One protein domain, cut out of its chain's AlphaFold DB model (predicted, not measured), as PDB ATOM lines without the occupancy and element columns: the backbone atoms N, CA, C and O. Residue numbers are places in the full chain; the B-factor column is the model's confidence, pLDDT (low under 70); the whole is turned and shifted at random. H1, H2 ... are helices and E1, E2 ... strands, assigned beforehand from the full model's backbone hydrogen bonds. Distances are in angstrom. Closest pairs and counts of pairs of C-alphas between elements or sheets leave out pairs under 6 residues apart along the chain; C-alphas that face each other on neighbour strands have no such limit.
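What this domain is: This is residues 24 to 35 and 54 to 150 of the 151 residues of an uncharacterized protein of Photobacterium halotolerans (UniProt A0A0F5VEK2). Two antiparallel sheets lie face to face as a sandwich with their strands crossed, and the helix H1 packs across one end, reaching both sheets. The five-stranded sheet, in the order E4 E3 E2 E1 E9, is curled like part of a barrel, and its edge strand E9 comes beside E8 of the flatter four-stranded sheet, in the order E5 E6 E7 E8. The loop round Glu 121 lies at the end far from H1. The 109 printed residues hold nine named strands, E1 to E9, and then H1, mostly strand. The whole is compact, with a radius of gyration of the C-alphas of 13.3 A and spans of 38 by 28 by 27 A.

Where its parts are: E1, residues 24 to 33, begins at C-alpha 24 (196.919, 194.020, 224.452) and is 26.1 A long. After the cut come E2, residues 55 to 62, 23.2 A; E3, residues 65 to 70, 16.9 A; and E4, residues 73 to 79, 18.1 A. E5 is residues 85 to 87, E6 residues 92 to 96 and E7 residues 102 to 106. E8, residues 110 to 116, begins at C-alpha 110 (211.720, 191.974, 217.463) and is 19.0 A long. E9 is residues 127 to 130. H1, residues 136 to 148, is 18.4 A long and ends at C-alpha 148 (202.161, 201.438, 236.137).

How they stand to each other: The five-stranded sheet is twisted; E2 E3 E4 are a meander, each strand the antiparallel neighbour of the one before. N 26 and O 59 of E1 and E2 are 2.9 A apart, N 60 and O 67 of E2 and E3 2.9 A, and N 66 and O 78 of E3 and E4 2.8 A. The pairing of E1 is staggered: residues 24 to 30 pair with E2, residues 30 to 33 with E9, where N 33 and O 127 are 3.3 A apart. E5 E6 E7 E8 are another meander, with N 86 and O 94 at 2.8 A, N 95 and O 103 at 2.8 A, and N 104 and O 114 at 2.7 A. In the sandwich, the strands of the two sheets stand at 74 degrees. The closest C-alphas of E8 and E9, those of His 114 and Leu 128, are 4.9 A apart. H1 is on the four-stranded sheet at a height of 10.1 A, over E6 and E7 and slantwise to the strands, at 48 degrees to E6 on the local plane; it is only just not over E5, on which 2 of its C-alphas fall. It only grazes the other sheet, with residues 138 to 146. In H1 every O i to N i+4 pair is within hydrogen-bond range.

The domain as a whole: The two C-alphas farthest apart, those of Glu 121 and Val 137, are 41.8 A apart. Residues 36 to 53 are not printed, and C-alphas 35 and 54 are 13.2 A apart across the cut. Of the links printed whole, none is long. Mean pLDDT of the printed part is 76.5; residues 31 to 35 and 108 to 137 are under 70.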
ATOM      1  N   TYR A  24     195.782 194.412 225.275       84.75
ATOM      2  CA  TYR A  24     196.919 194.020 224.452       84.75
ATOM      3  C   TYR A  24     196.847 192.519 224.183       84.75
ATOM      4  O   TYR A  24     196.701 191.735 225.118       84.75
ATOM      5  N   SER A  25     196.957 192.119 222.919       86.88
ATOM      6  CA  SER A  25     196.934 190.718 222.504       86.88
ATOM      7  C   SER A  25     198.040 190.485 221.491       86.88
ATOM      8  O   SER A  25     198.094 191.172 220.469       86.88
ATOM      9  N   PHE A  26     198.891 189.510 221.775       83.88
ATOM     10  CA  PHE A  26     199.999 189.109 220.922       83.88
ATOM     11  C   PHE A  26     200.005 187.597 220.799       83.88
ATOM     12  O   PHE A  26     199.729 186.901 221.774       83.88
ATOM     13  N   GLN A  27     200.333 187.121 219.611       83.94
ATOM     14  CA  GLN A  27     200.610 185.723 219.348       83.94
ATOM     15  C   GLN A  27     202.041 185.658 218.840       83.94
ATOM     16  O   GLN A  27     202.418 186.431 217.967       83.94
ATOM     17  N   PHE A  28     202.832 184.774 219.421       80.31
ATOM     18  CA  PHE A  28     204.217 184.558 219.061       80.31
ATOM     19  C   PHE A  28     204.340 183.149 218.496       80.31
ATOM     20  O   PHE A  28     203.885 182.194 219.123       80.31
ATOM     21  N   HIS A  29     204.940 183.027 217.315       78.62
ATOM     22  CA  HIS A  29     205.345 181.732 216.779       78.62
ATOM     23  C   HIS A  29     206.762 181.434 217.259       78.62
ATOM     24  O   HIS A  29     207.657 182.257 217.050       78.62
ATOM     25  N   CYS A  30     206.920 180.309 217.940       74.50
ATOM     26  CA  CYS A  30     208.105 179.893 218.667       74.50
ATOM     27  C   CYS A  30     208.648 178.616 218.041       74.50
ATOM     28  O   CYS A  30     207.947 177.603 218.013       74.50
ATOM     29  N   ASP A  31     209.887 178.667 217.573       69.44
ATOM     30  CA  ASP A  31     210.607 177.459 217.189       69.44
ATOM     31  C   ASP A  31     211.325 176.907 218.434       69.44
ATOM     32  O   ASP A  31     211.810 177.688 219.265       69.44
ATOM     33  N   ASP A  32     211.356 175.579 218.578       62.59
ATOM     34  CA  ASP A  32     212.198 174.907 219.572       62.59
ATOM     35  C   ASP A  32     213.664 175.150 219.183       62.59
ATOM     36  O   ASP A  32     214.140 174.698 218.137       62.59
ATOM     37  N   SER A  33     214.340 175.987 219.965       55.12
ATOM     38  CA  SER A  33     215.683 176.472 219.683       55.12
ATOM     39  C   SER A  33     216.616 175.976 220.779       55.12
ATOM     40  O   SER A  33     216.718 176.563 221.853       55.12
ATOM     41  N   HIS A  34     217.374 174.925 220.474       50.38
ATOM     42  CA  HIS A  34     218.564 174.558 221.248       50.38
ATOM     43  C   HIS A  34     219.737 175.544 221.015       50.38
ATOM     44  O   HIS A  34     220.809 175.391 221.605       50.38
ATOM     45  N   GLU A  35     219.585 176.558 220.147       41.81
ATOM     46  CA  GLU A  35     220.665 177.478 219.778       41.81
ATOM     47  C   GLU A  35     220.856 178.592 220.820       41.81
ATOM     48  O   GLU A  35     220.540 179.765 220.614       41.81
ATOM     49  N   GLY A  54     208.087 173.613 220.999       71.56
ATOM     50  CA  GLY A  54     207.760 174.578 219.946       71.56
ATOM     51  C   GLY A  54     206.248 174.831 219.792       71.56
ATOM     52  O   GLY A  54     205.396 174.057 220.240       71.56
ATOM     53  N   GLY A  55     205.892 175.921 219.108       78.94
ATOM     54  CA  GLY A  55     204.508 176.218 218.733       78.94
ATOM     55  C   GLY A  55     204.096 177.673 218.933       78.94
ATOM     56  O   GLY A  55     204.788 178.596 218.511       78.94
ATOM     57  N   PHE A  56     202.915 177.897 219.511       83.75
ATOM     58  CA  PHE A  56     202.334 179.235 219.655       83.75
ATOM     59  C   PHE A  56     202.256 179.658 221.114       83.75
ATOM     60  O   PHE A  56     201.639 178.971 221.930       83.75
ATOM     61  N   VAL A  57     202.787 180.838 221.423       85.81
ATOM     62  CA  VAL A  57     202.608 181.487 222.723       85.81
ATOM     63  C   VAL A  57     201.723 182.714 222.553       85.81
ATOM     64  O   VAL A  57     202.075 183.643 221.833       85.81
ATOM     65  N   ASP A  58     200.581 182.752 223.234       87.81
ATOM     66  CA  ASP A  58     199.712 183.928 223.264       87.81
ATOM     67  C   ASP A  58     199.916 184.710 224.564       87.81
ATOM     68  O   ASP A  58     199.847 184.151 225.661       87.81
ATOM     69  N   LEU A  59     200.082 186.026 224.450       89.00
ATOM     70  CA  LEU A  59     200.054 186.966 225.564       89.00
ATOM     71  C   LEU A  59     198.814 187.848 225.448       89.00
ATOM     72  O   LEU A  59     198.685 188.632 224.508       89.00
ATOM     73  N   LEU A  60     197.943 187.775 226.449       91.50
ATOM     74  CA  LEU A  60     196.766 188.625 226.568       91.50
ATOM     75  C   LEU A  60     196.848 189.445 227.854       91.50
ATOM     76  O   LEU A  60     196.952 188.894 228.946       91.50
ATOM     77  N   ILE A  61     196.748 190.764 227.738       90.69
ATOM     78  CA  ILE A  61     196.659 191.680 228.872       90.69
ATOM     79  C   ILE A  61     195.375 192.480 228.744       90.69
ATOM     80  O   ILE A  61     195.148 193.151 227.741       90.69
ATOM     81  N   LYS A  62     194.542 192.427 229.782       91.12
ATOM     82  CA  LYS A  62     193.275 193.153 229.848       91.12
ATOM     83  C   LYS A  62     193.141 193.845 231.193       91.12
ATOM     84  O   LYS A  62     192.881 193.203 232.212       91.12
ATOM     85  N   GLY A  63     193.304 195.166 231.194       88.19
ATOM     86  CA  GLY A  63     193.414 195.928 232.436       88.19
ATOM     87  C   GLY A  63     194.644 195.484 233.232       88.19
ATOM     88  O   GLY A  63     195.764 195.604 232.745       88.19
ATOM     89  N   ASP A  64     194.436 194.968 234.442       90.62
ATOM     90  CA  ASP A  64     195.492 194.458 235.325       90.62
ATOM     91  C   ASP A  64     195.687 192.934 235.244       90.62
ATOM     92  O   ASP A  64     196.540 192.395 235.949       90.62
ATOM     93  N   ASN A  65     194.899 192.233 234.427       93.75
ATOM     94  CA  ASN A  65     195.020 190.792 234.227       93.75
ATOM     95  C   ASN A  65     195.975 190.493 233.074       93.75
ATOM     96  O   ASN A  65     195.896 191.134 232.026       93.75
ATOM     97  N   LEU A  66     196.817 189.483 233.267       93.81
ATOM     98  CA  LEU A  66     197.724 188.923 232.278       93.81
ATOM     99  C   LEU A  66     197.453 187.423 232.154       93.81
ATOM    100  O   LEU A  66     197.442 186.708 233.159       93.81
ATOM    101  N   THR A  67     197.291 186.954 230.924       94.88
ATOM    102  CA  THR A  67     197.135 185.544 230.577       94.88
ATOM    103  C   THR A  67     198.217 185.158 229.575       94.88
ATOM    104  O   THR A  67     198.392 185.842 228.566       94.88
ATOM    105  N   VAL A  68     198.915 184.056 229.849       92.06
ATOM    106  CA  VAL A  68     199.804 183.390 228.891       92.06
ATOM    107  C   VAL A  68     199.154 182.079 228.485       92.06
ATOM    108  O   VAL A  68     198.731 181.301 229.348       92.06
ATOM    109  N   LYS A  69     199.080 181.836 227.179       91.19
ATOM    110  CA  LYS A  69     198.723 180.531 226.632       91.19
ATOM    111  C   LYS A  69     199.888 179.955 225.859       91.19
ATOM    112  O   LYS A  69     200.581 180.703 225.183       91.19
ATOM    113  N   HIS A  70     200.054 178.647 225.929       87.06
ATOM    114  CA  HIS A  70     200.992 177.915 225.097       87.06
ATOM    115  C   HIS A  70     200.208 176.814 224.381       87.06
ATOM    116  O   HIS A  70     199.497 176.045 225.021       87.06
ATOM    117  N   ASN A  71     200.255 176.802 223.049       86.88
ATOM    118  CA  ASN A  71     199.552 175.848 222.190       86.88
ATOM    119  C   ASN A  71     198.034 175.793 222.458       86.88
ATOM    120  O   ASN A  71     197.381 174.765 222.310       86.88
ATOM    121  N   GLY A  72     197.461 176.947 222.820       86.88
ATOM    122  CA  GLY A  72     196.038 177.127 223.118       86.88
ATOM    123  C   GLY A  72     195.656 176.902 224.585       86.88
ATOM    124  O   GLY A  72     194.609 177.405 225.009       86.88
ATOM    125  N   ASP A  73     196.510 176.246 225.371       90.69
ATOM    126  CA  ASP A  73     196.273 175.972 226.786       90.69
ATOM    127  C   ASP A  73     196.722 177.140 227.661       90.69
ATOM    128  O   ASP A  73     197.787 177.722 227.466       90.69
ATOM    129  N   ILE A  74     195.902 177.501 228.649       92.56
ATOM    130  CA  ILE A  74     196.248 178.542 229.620       92.56
ATOM    131  C   ILE A  74     197.317 177.990 230.565       92.56
ATOM    132  O   ILE A  74     197.025 177.134 231.398       92.56
ATOM    133  N   VAL A  75     198.534 178.523 230.459       90.88
ATOM    134  CA  VAL A  75     199.673 178.134 231.305       90.88
ATOM    135  C   VAL A  75     199.890 179.105 232.461       90.88
ATOM    136  O   VAL A  75     200.393 178.710 233.510       90.88
ATOM    137  N   ALA A  76     199.471 180.366 232.316       93.44
ATOM    138  CA  ALA A  76     199.535 181.349 233.390       93.44
ATOM    139  C   ALA A  76     198.352 182.317 233.359       93.44
ATOM    140  O   ALA A  76     198.036 182.889 232.318       93.44
ATOM    141  N   GLU A  77     197.779 182.590 234.530       95.94
ATOM    142  CA  GLU A  77     196.901 183.738 234.769       95.94
ATOM    143  C   GLU A  77     197.384 184.483 236.007       95.94
ATOM    144  O   GLU A  77     197.392 183.948 237.118       95.94
ATOM    145  N   LYS A  78     197.827 185.725 235.818       95.31
ATOM    146  CA  LYS A  78     198.436 186.544 236.869       95.31
ATOM    147  C   LYS A  78     197.879 187.962 236.834       95.31
ATOM    148  O   LYS A  78     197.356 188.436 235.829       95.31
ATOM    149  N   ARG A  79     198.029 188.672 237.950       94.19
ATOM    150  CA  ARG A  79     197.833 190.126 238.001       94.19
ATOM    151  C   ARG A  79     199.145 190.818 237.659       94.19
ATOM    152  O   ARG A  79     200.190 190.406 238.157       94.19
ATOM    153  N   LEU A  80     199.103 191.921 236.915       91.25
ATOM    154  CA  LEU A  80     200.275 192.758 236.640       91.25
ATOM    155  C   LEU A  80     200.911 193.313 237.917       91.25
ATOM    156  O   LEU A  80     202.099 193.599 237.912       91.25
ATOM    157  N   SER A  81     200.174 193.425 239.023       91.81
ATOM    158  CA  SER A  81     200.705 193.799 240.342       91.81
ATOM    159  C   SER A  81     201.324 192.632 241.124       91.81
ATOM    160  O   SER A  81     201.996 192.866 242.126       91.81
ATOM    161  N   SER A  82     201.139 191.384 240.679       93.31
ATOM    162  CA  SER A  82     201.657 190.189 241.360       93.31
ATOM    163  C   SER A  82     203.192 190.187 241.408       93.31
ATOM    164  O   SER A  82     203.813 190.584 240.415       93.31
ATOM    165  N   PRO A  83     203.829 189.700 242.492       91.12
ATOM    166  CA  PRO A  83     205.276 189.453 242.512       91.12
ATOM    167  C   PRO A  83     205.738 188.450 241.439       91.12
ATOM    168  O   PRO A  83     206.897 188.497 241.028       91.12
ATOM    169  N   ASP A  84     204.827 187.610 240.939       92.94
ATOM    170  CA  ASP A  84     205.086 186.628 239.873       92.94
ATOM    171  C   ASP A  84     205.222 187.265 238.487       92.94
ATOM    172  O   ASP A  84     205.560 186.594 237.520       92.94
ATOM    173  N   VAL A  85     204.932 188.558 238.358       91.38
ATOM    174  CA  VAL A  85     205.236 189.320 237.149       91.38
ATOM    175  C   VAL A  85     206.409 190.226 237.498       91.38
ATOM    176  O   VAL A  85     206.299 191.045 238.405       91.38
ATOM    177  N   LYS A  86     207.545 190.128 236.820       89.12
ATOM    178  CA  LYS A  86     208.691 191.023 237.051       89.12
ATOM    179  C   LYS A  86     208.927 191.843 235.805       89.12
ATOM    180  O   LYS A  86     208.792 191.322 234.716       89.12
ATOM    181  N   VAL A  87     209.275 193.114 235.953       85.81
ATOM    182  CA  VAL A  87     209.680 193.964 234.829       85.81
ATOM    183  C   VAL A  87     211.037 194.550 235.152       85.81
ATOM    184  O   VAL A  87     211.267 195.022 236.267       85.81
ATOM    185  N   ASN A  88     211.950 194.502 234.194       81.06
ATOM    186  CA  ASN A  88     213.266 195.083 234.350       81.06
ATOM    187  C   ASN A  88     213.352 196.464 233.672       81.06
ATOM    188  O   ASN A  88     212.438 196.968 233.004       81.06
ATOM    189  N   ARG A  89     214.494 197.123 233.876       73.69
ATOM    190  CA  ARG A  89     214.776 198.451 233.312       73.69
ATOM    191  C   ARG A  89     214.952 198.460 231.788       73.69
ATOM    192  O   ARG A  89     215.056 199.534 231.212       73.69
ATOM    193  N   TYR A  90     214.997 197.292 231.152       74.69
ATOM    194  CA  TYR A  90     215.253 197.105 229.724       74.69
ATOM    195  C   TYR A  90     213.989 196.762 228.920       74.69
ATOM    196  O   TYR A  90     214.107 196.287 227.796       74.69
ATOM    197  N   ASN A  91     212.794 197.019 229.472       73.50
ATOM    198  CA  ASN A  91     211.493 196.653 228.879       73.50
ATOM    199  C   ASN A  91     211.308 195.140 228.678       73.50
ATOM    200  O   ASN A  91     210.461 194.715 227.900       73.50
ATOM    201  N   GLU A  92     212.072 194.324 229.390       83.38
ATOM    202  CA  GLU A  92     211.803 192.899 229.488       83.38
ATOM    203  C   GLU A  92     210.948 192.652 230.725       83.38
ATOM    204  O   GLU A  92     211.161 193.261 231.784       83.38
ATOM    205  N   PHE A  93     209.963 191.774 230.586       87.75
ATOM    206  CA  PHE A  93     209.164 191.334 231.712       87.75
ATOM    207  C   PHE A  93     209.011 189.821 231.712       87.75
ATOM    208  O   PHE A  93     208.916 189.200 230.661       87.75
ATOM    209  N   SER A  94     208.954 189.237 232.901       90.38
ATOM    210  CA  SER A  94     208.853 187.798 233.093       90.38
ATOM    211  C   SER A  94     207.592 187.449 233.872       90.38
ATOM    212  O   SER A  94     207.192 188.189 234.774       90.38
ATOM    213  N   VAL A  95     206.977 186.326 233.525       92.12
ATOM    214  CA  VAL A  95     205.766 185.769 234.128       92.12
ATOM    215  C   VAL A  95     206.121 184.395 234.679       92.12
ATOM    216  O   VAL A  95     206.318 183.446 233.922       92.12
ATOM    217  N   TYR A  96     206.223 184.309 235.999       90.44
ATOM    218  CA  TYR A  96     206.597 183.101 236.720       90.44
ATOM    219  C   TYR A  96     205.388 182.176 236.876       90.44
ATOM    220  O   TYR A  96     204.334 182.587 237.374       90.44
ATOM    221  N   LEU A  97     205.544 180.927 236.444       88.69
ATOM    222  CA  LEU A  97     204.597 179.846 236.711       88.69
ATOM    223  C   LEU A  97     204.766 179.374 238.160       88.69
ATOM    224  O   LEU A  97     203.784 179.279 238.898       88.69
ATOM    225  N   ASP A  98     206.025 179.205 238.565       84.94
ATOM    226  CA  ASP A  98     206.498 178.873 239.910       84.94
ATOM    227  C   ASP A  98     207.912 179.466 240.140       84.94
ATOM    228  O   ASP A  98     208.306 180.411 239.454       84.94
ATOM    229  N   GLU A  99     208.656 178.988 241.144       78.81
ATOM    230  CA  GLU A  99     209.989 179.514 241.489       78.81
ATOM    231  C   GLU A  99     211.053 179.256 240.407       78.81
ATOM    232  O   GLU A  99     212.011 180.026 240.299       78.81
ATOM    233  N   GLU A 100     210.877 178.206 239.607       76.62
ATOM    234  CA  GLU A 100     211.874 177.679 238.672       76.62
ATOM    235  C   GLU A 100     211.462 177.872 237.206       76.62
ATOM    236  O   GLU A 100     212.331 177.990 236.342       76.62
ATOM    237  N   ASN A 101     210.159 177.998 236.936       80.31
ATOM    238  CA  ASN A 101     209.597 178.037 235.590       80.31
ATOM    239  C   ASN A 101     208.985 179.406 235.251       80.31
ATOM    240  O   ASN A 101     208.113 179.904 235.973       80.31
ATOM    241  N   TYR A 102     209.378 180.026 234.130       85.75
ATOM    242  CA  TYR A 102     208.818 181.319 233.703       85.75
ATOM    243  C   TYR A 102     208.885 181.582 232.197       85.75
ATOM    244  O   TYR A 102     209.761 181.084 231.500       85.75
ATOM    245  N   TYR A 103     208.008 182.466 231.715       85.94
ATOM    246  CA  TYR A 103     208.100 183.089 230.388       85.94
ATOM    247  C   TYR A 103     208.712 184.487 230.513       85.94
ATOM    248  O   TYR A 103     208.205 185.288 231.292       85.94
ATOM    249  N   SER A 104     209.763 184.811 229.762       85.31
ATOM    250  CA  SER A 104     210.354 186.150 229.665       85.31
ATOM    251  C   SER A 104     210.091 186.757 228.298       85.31
ATOM    252  O   SER A 104     210.492 186.210 227.282       85.31
ATOM    253  N   PHE A 105     209.439 187.910 228.280       83.25
ATOM    254  CA  PHE A 105     209.062 188.655 227.091       83.25
ATOM    255  C   PHE A 105     209.993 189.859 226.946       83.25
ATOM    256  O   PHE A 105     209.946 190.807 227.738       83.25
ATOM    257  N   LEU A 106     210.837 189.843 225.918       77.81
ATOM    258  CA  LEU A 106     211.722 190.943 225.562       77.81
ATOM    259  C   LEU A 106     211.012 191.853 224.558       77.81
ATOM    260  O   LEU A 106     210.961 191.551 223.370       77.81
ATOM    261  N   LEU A 107     210.501 192.997 225.016       72.25
ATOM    262  CA  LEU A 107     209.820 193.977 224.164       72.25
ATOM    263  C   LEU A 107     210.838 194.869 223.429       72.25
ATOM    264  O   LEU A 107     211.065 196.023 223.803       72.25
ATOM    265  N   LYS A 108     211.494 194.309 222.408       66.75
ATOM    266  CA  LYS A 108     212.410 195.004 221.481       66.75
ATOM    267  C   LYS A 108     211.817 195.051 220.071       66.75
ATOM    268  O   LYS A 108     210.743 194.505 219.835       66.75
ATOM    269  N   GLU A 109     212.525 195.679 219.120       51.88
ATOM    270  CA  GLU A 109     212.152 195.760 217.689       51.88
ATOM    271  C   GLU A 109     211.656 194.425 217.114       51.88
ATOM    272  O   GLU A 109     210.696 194.404 216.347       51.88
ATOM    273  N   ILE A 110     212.262 193.325 217.562       52.03
ATOM    274  CA  ILE A 110     211.720 191.974 217.463       52.03
ATOM    275  C   ILE A 110     211.382 191.549 218.886       52.03
ATOM    276  O   ILE A 110     212.259 191.561 219.753       52.03
ATOM    277  N   SER A 111     210.113 191.230 219.136       61.00
ATOM    278  CA  SER A 111     209.712 190.725 220.445       61.00
ATOM    279  C   SER A 111     210.012 189.240 220.535       61.00
ATOM    280  O   SER A 111     209.568 188.491 219.667       61.00
ATOM    281  N   VAL A 112     210.779 188.864 221.559       61.66
ATOM    282  CA  VAL A 112     211.247 187.493 221.793       61.66
ATOM    283  C   VAL A 112     210.691 186.978 223.109       61.66
ATOM    284  O   VAL A 112     210.650 187.729 224.086       61.66
ATOM    285  N   VAL A 113     210.234 185.727 223.128       63.03
ATOM    286  CA  VAL A 113     209.724 185.074 224.337       63.03
ATOM    287  C   VAL A 113     210.609 183.897 224.676       63.03
ATOM    288  O   VAL A 113     210.536 182.905 223.975       63.03
ATOM    289  N   HIS A 114     211.370 183.980 225.763       67.44
ATOM    290  CA  HIS A 114     212.092 182.833 226.307       67.44
ATOM    291  C   HIS A 114     211.202 182.119 227.318       67.44
ATOM    292  O   HIS A 114     210.672 182.760 228.226       67.44
ATOM    293  N   TYR A 115     211.055 180.807 227.219       66.12
ATOM    294  CA  TYR A 115     210.466 180.000 228.282       66.12
ATOM    295  C   TYR A 115     211.592 179.265 228.988       66.12
ATOM    296  O   TYR A 115     212.366 178.638 228.299       66.12
ATOM    297  N   MET A 116     211.715 179.370 230.311       65.06
ATOM    298  CA  MET A 116     212.761 178.681 231.068       65.06
ATOM    299  C   MET A 116     212.120 177.651 231.991       65.06
ATOM    300  O   MET A 116     211.229 178.011 232.765       65.06
ATOM    301  N   ILE A 117     212.594 176.407 231.913       60.91
ATOM    302  CA  ILE A 117     212.308 175.336 232.870       60.91
ATOM    303  C   ILE A 117     213.586 175.046 233.660       60.91
ATOM    304  O   ILE A 117     214.687 175.153 233.134       60.91
ATOM    305  N   SER A 118     213.472 174.707 234.941       55.22
ATOM    306  CA  SER A 118     214.604 174.166 235.698       55.22
ATOM    307  C   SER A 118     214.129 172.950 236.480       55.22
ATOM    308  O   SER A 118     213.275 173.069 237.347       55.22
ATOM    309  N   THR A 119     214.661 171.769 236.165       49.38
ATOM    310  CA  THR A 119     214.284 170.485 236.777       49.38
ATOM    311  C   THR A 119     215.483 169.863 237.512       49.38
ATOM    312  O   THR A 119     216.229 169.045 236.982       49.38
ATOM    313  N   GLY A 120     215.668 170.199 238.793       49.19
ATOM    314  CA  GLY A 120     216.669 169.542 239.653       49.19
ATOM    315  C   GLY A 120     218.139 169.916 239.375       49.19
ATOM    316  O   GLY A 120     218.460 171.074 239.132       49.19
ATOM    317  N   GLU A 121     219.070 168.953 239.507       38.06
ATOM    318  CA  GLU A 121     220.535 169.198 239.506       38.06
ATOM    319  C   GLU A 121     221.130 169.565 238.134       38.06
ATOM    320  O   GLU A 121     222.282 170.001 238.061       38.06
ATOM    321  N   LYS A 122     220.362 169.419 237.050       41.81
ATOM    322  CA  LYS A 122     220.729 169.900 235.719       41.81
ATOM    323  C   LYS A 122     219.728 170.965 235.303       41.81
ATOM    324  O   LYS A 122     218.531 170.724 235.228       41.81
ATOM    325  N   ARG A 123     220.243 172.164 235.063       44.56
ATOM    326  CA  ARG A 123     219.492 173.271 234.484       44.56
ATOM    327  C   ARG A 123     219.294 172.947 233.004       44.56
ATOM    328  O   ARG A 123     220.178 173.223 232.200       44.56
ATOM    329  N   GLU A 124     218.211 172.260 232.669       45.88
ATOM    330  CA  GLU A 124     217.780 172.103 231.277       45.88
ATOM    331  C   GLU A 124     217.172 173.438 230.844       45.88
ATOM    332  O   GLU A 124     215.994 173.713 231.039       45.88
ATOM    333  N   GLU A 125     218.039 174.338 230.375       49.59
ATOM    334  CA  GLU A 125     217.636 175.641 229.853       49.59
ATOM    335  C   GLU A 125     217.045 175.444 228.449       49.59
ATOM    336  O   GLU A 125     217.710 175.699 227.444       49.59
ATOM    337  N   ASN A 126     215.799 174.979 228.364       52.50
ATOM    338  CA  ASN A 126     215.088 174.956 227.085       52.50
ATOM    339  C   ASN A 126     214.802 176.409 226.710       52.50
ATOM    340  O   ASN A 126     214.413 177.191 227.573       52.50
ATOM    341  N   HIS A 127     215.069 176.805 225.468       57.12
ATOM    342  CA  HIS A 127     214.854 178.168 224.998       57.12
ATOM    343  C   HIS A 127     213.823 178.139 223.875       57.12
ATOM    344  O   HIS A 127     213.962 177.430 222.884       57.12
ATOM    345  N   LEU A 128     212.783 178.952 224.023       59.44
ATOM    346  CA  LEU A 128     211.895 179.269 222.913       59.44
ATOM    347  C   LEU A 128     212.374 180.585 222.313       59.44
ATOM    348  O   LEU A 128     212.599 181.550 223.039       59.44
ATOM    349  N   ASP A 129     212.552 180.620 220.996       59.50
ATOM    350  CA  ASP A 129     212.866 181.848 220.273       59.50
ATOM    351  C   ASP A 129     211.677 182.219 219.404       59.50
ATOM    352  O   ASP A 129     211.524 181.790 218.260       59.50
ATOM    353  N   CYS A 130     210.804 183.041 219.968       63.84
ATOM    354  CA  CYS A 130     209.622 183.496 219.258       63.84
ATOM    355  C   CYS A 130     209.861 184.857 218.611       63.84
ATOM    356  O   CYS A 130     210.586 185.683 219.160       63.84
ATOM    357  N   LYS A 131     209.266 185.128 217.447       63.31
ATOM    358  CA  LYS A 131     209.447 186.423 216.767       63.31
ATOM    359  C   LYS A 131     208.114 186.997 216.324       63.31
ATOM    360  O   LYS A 131     207.450 186.431 215.468       63.31
ATOM    361  N   GLU A 132     207.787 188.173 216.852       66.00
ATOM    362  CA  GLU A 132     206.677 189.005 216.377       66.00
ATOM    363  C   GLU A 132     207.182 190.437 216.139       66.00
ATOM    364  O   GLU A 132     207.926 191.005 216.953       66.00
ATOM    365  N   PHE A 133     206.774 191.046 215.023       57.72
ATOM    366  CA  PHE A 133     207.070 192.451 214.743       57.72
ATOM    367  C   PHE A 133     206.083 193.353 215.482       57.72
ATOM    368  O   PHE A 133     204.942 193.540 215.057       57.72
ATOM    369  N   LEU A 134     206.540 193.982 216.564       63.84
ATOM    370  CA  LEU A 134     205.790 195.038 217.240       63.84
ATOM    371  C   LEU A 134     206.292 196.408 216.793       63.84
ATOM    372  O   LEU A 134     207.494 196.632 216.677       63.84
ATOM    373  N   THR A 135     205.391 197.369 216.596       63.94
ATOM    374  CA  THR A 135     205.814 198.759 216.388       63.94
ATOM    375  C   THR A 135     206.444 199.303 217.674       63.94
ATOM    376  O   THR A 135     205.959 199.019 218.770       63.94
ATOM    377  N   GLN A 136     207.489 200.131 217.558       63.50
ATOM    378  CA  GLN A 136     208.171 200.730 218.722       63.50
ATOM    379  C   GLN A 136     207.199 201.464 219.671       63.50
ATOM    380  O   GLN A 136     207.373 201.428 220.886       63.50
ATOM    381  N   VAL A 137     206.138 202.080 219.130       66.31
ATOM    382  CA  VAL A 137     205.082 202.749 219.915       66.31
ATOM    383  C   VAL A 137     204.329 201.756 220.806       66.31
ATOM    384  O   VAL A 137     204.233 201.980 222.007       66.31
ATOM    385  N   LYS A 138     203.874 200.622 220.256       72.12
ATOM    386  CA  LYS A 138     203.145 199.599 221.023       72.12
ATOM    387  C   LYS A 138     204.008 198.950 222.107       72.12
ATOM    388  O   LYS A 138     203.492 198.583 223.157       72.12
ATOM    389  N   GLN A 139     205.313 198.812 221.862       70.56
ATOM    390  CA  GLN A 139     206.259 198.278 222.848       70.56
ATOM    391  C   GLN A 139     206.384 199.202 224.060       70.56
ATOM    392  O   GLN A 139     206.319 198.739 225.198       70.56
ATOM    393  N   ALA A 140     206.547 200.505 223.813       72.62
ATOM    394  CA  ALA A 140     206.635 201.507 224.867       72.62
ATOM    395  C   ALA A 140     205.325 201.594 225.664       72.62
ATOM    396  O   ALA A 140     205.361 201.533 226.889       72.62
ATOM    397  N   GLU A 141     204.178 201.633 224.976       82.19
ATOM    398  CA  GLU A 141     202.851 201.637 225.607       82.19
ATOM    399  C   GLU A 141     202.646 200.419 226.513       82.19
ATOM    400  O   GLU A 141     202.227 200.565 227.659       82.19
ATOM    401  N   LEU A 142     202.991 199.221 226.034       81.94
ATOM    402  CA  LEU A 142     202.876 197.995 226.815       81.94
ATOM    403  C   LEU A 142     203.809 197.994 228.034       81.94
ATOM    404  O   LEU A 142     203.391 197.646 229.140       81.94
ATOM    405  N   ALA A 143     205.072 198.387 227.850       80.62
ATOM    406  CA  ALA A 143     206.044 198.438 228.938       80.62
ATOM    407  C   ALA A 143     205.621 199.440 230.026       80.62
ATOM    408  O   ALA A 143     205.708 199.133 231.219       80.62
ATOM    409  N   ASP A 144     205.132 200.615 229.629       83.44
ATOM    410  CA  ASP A 144     204.644 201.644 230.547       83.44
ATOM    411  C   ASP A 144     203.357 201.208 231.253       83.44
ATOM    412  O   ASP A 144     203.233 201.393 232.469       83.44
ATOM    413  N   HIS A 145     202.444 200.546 230.533       86.88
ATOM    414  CA  HIS A 145     201.249 199.937 231.114       86.88
ATOM    415  C   HIS A 145     201.624 198.951 232.219       86.88
ATOM    416  O   HIS A 145     201.189 199.132 233.353       86.88
ATOM    417  N   ILE A 146     202.501 197.977 231.947       84.88
ATOM    418  CA  ILE A 146     202.952 196.984 232.939       84.88
ATOM    419  C   ILE A 146     203.607 197.669 234.146       84.88
ATOM    420  O   ILE A 146     203.278 197.354 235.294       84.88
ATOM    421  N   ARG A 147     204.500 198.641 233.916       84.81
ATOM    422  CA  ARG A 147     205.187 199.380 234.991       84.81
ATOM    423  C   ARG A 147     204.241 200.162 235.886       84.81
ATOM    424  O   ARG A 147     204.512 200.279 237.080       84.81
ATOM    425  N   SER A 148     203.133 200.671 235.352       89.00
ATOM    426  CA  SER A 148     202.161 201.438 236.137       89.00
ATOM    427  C   SER A 148     201.565 200.642 237.315       89.00
ATOM    428  O   SER A 148     201.141 201.242 238.309       89.00
ATOM    429  N   PHE A 149     201.621 199.303 237.254       86.69
ATOM    430  CA  PHE A 149     201.163 198.381 238.299       86.69
ATOM    431  C   PHE A 149     202.268 197.913 239.265       86.69
ATOM    432  O   PHE A 149     201.965 197.186 240.210       86.69
ATOM    433  N   LYS A 150     203.532 198.321 239.067       83.56
ATOM    434  CA  LYS A 150     204.713 197.857 239.831       83.56
ATOM    435  C   LYS A 150     205.196 198.814 240.926       83.56
ATOM    436  O   LYS A 150     206.386 198.848 241.221       83.56
TER     437      LYS A 150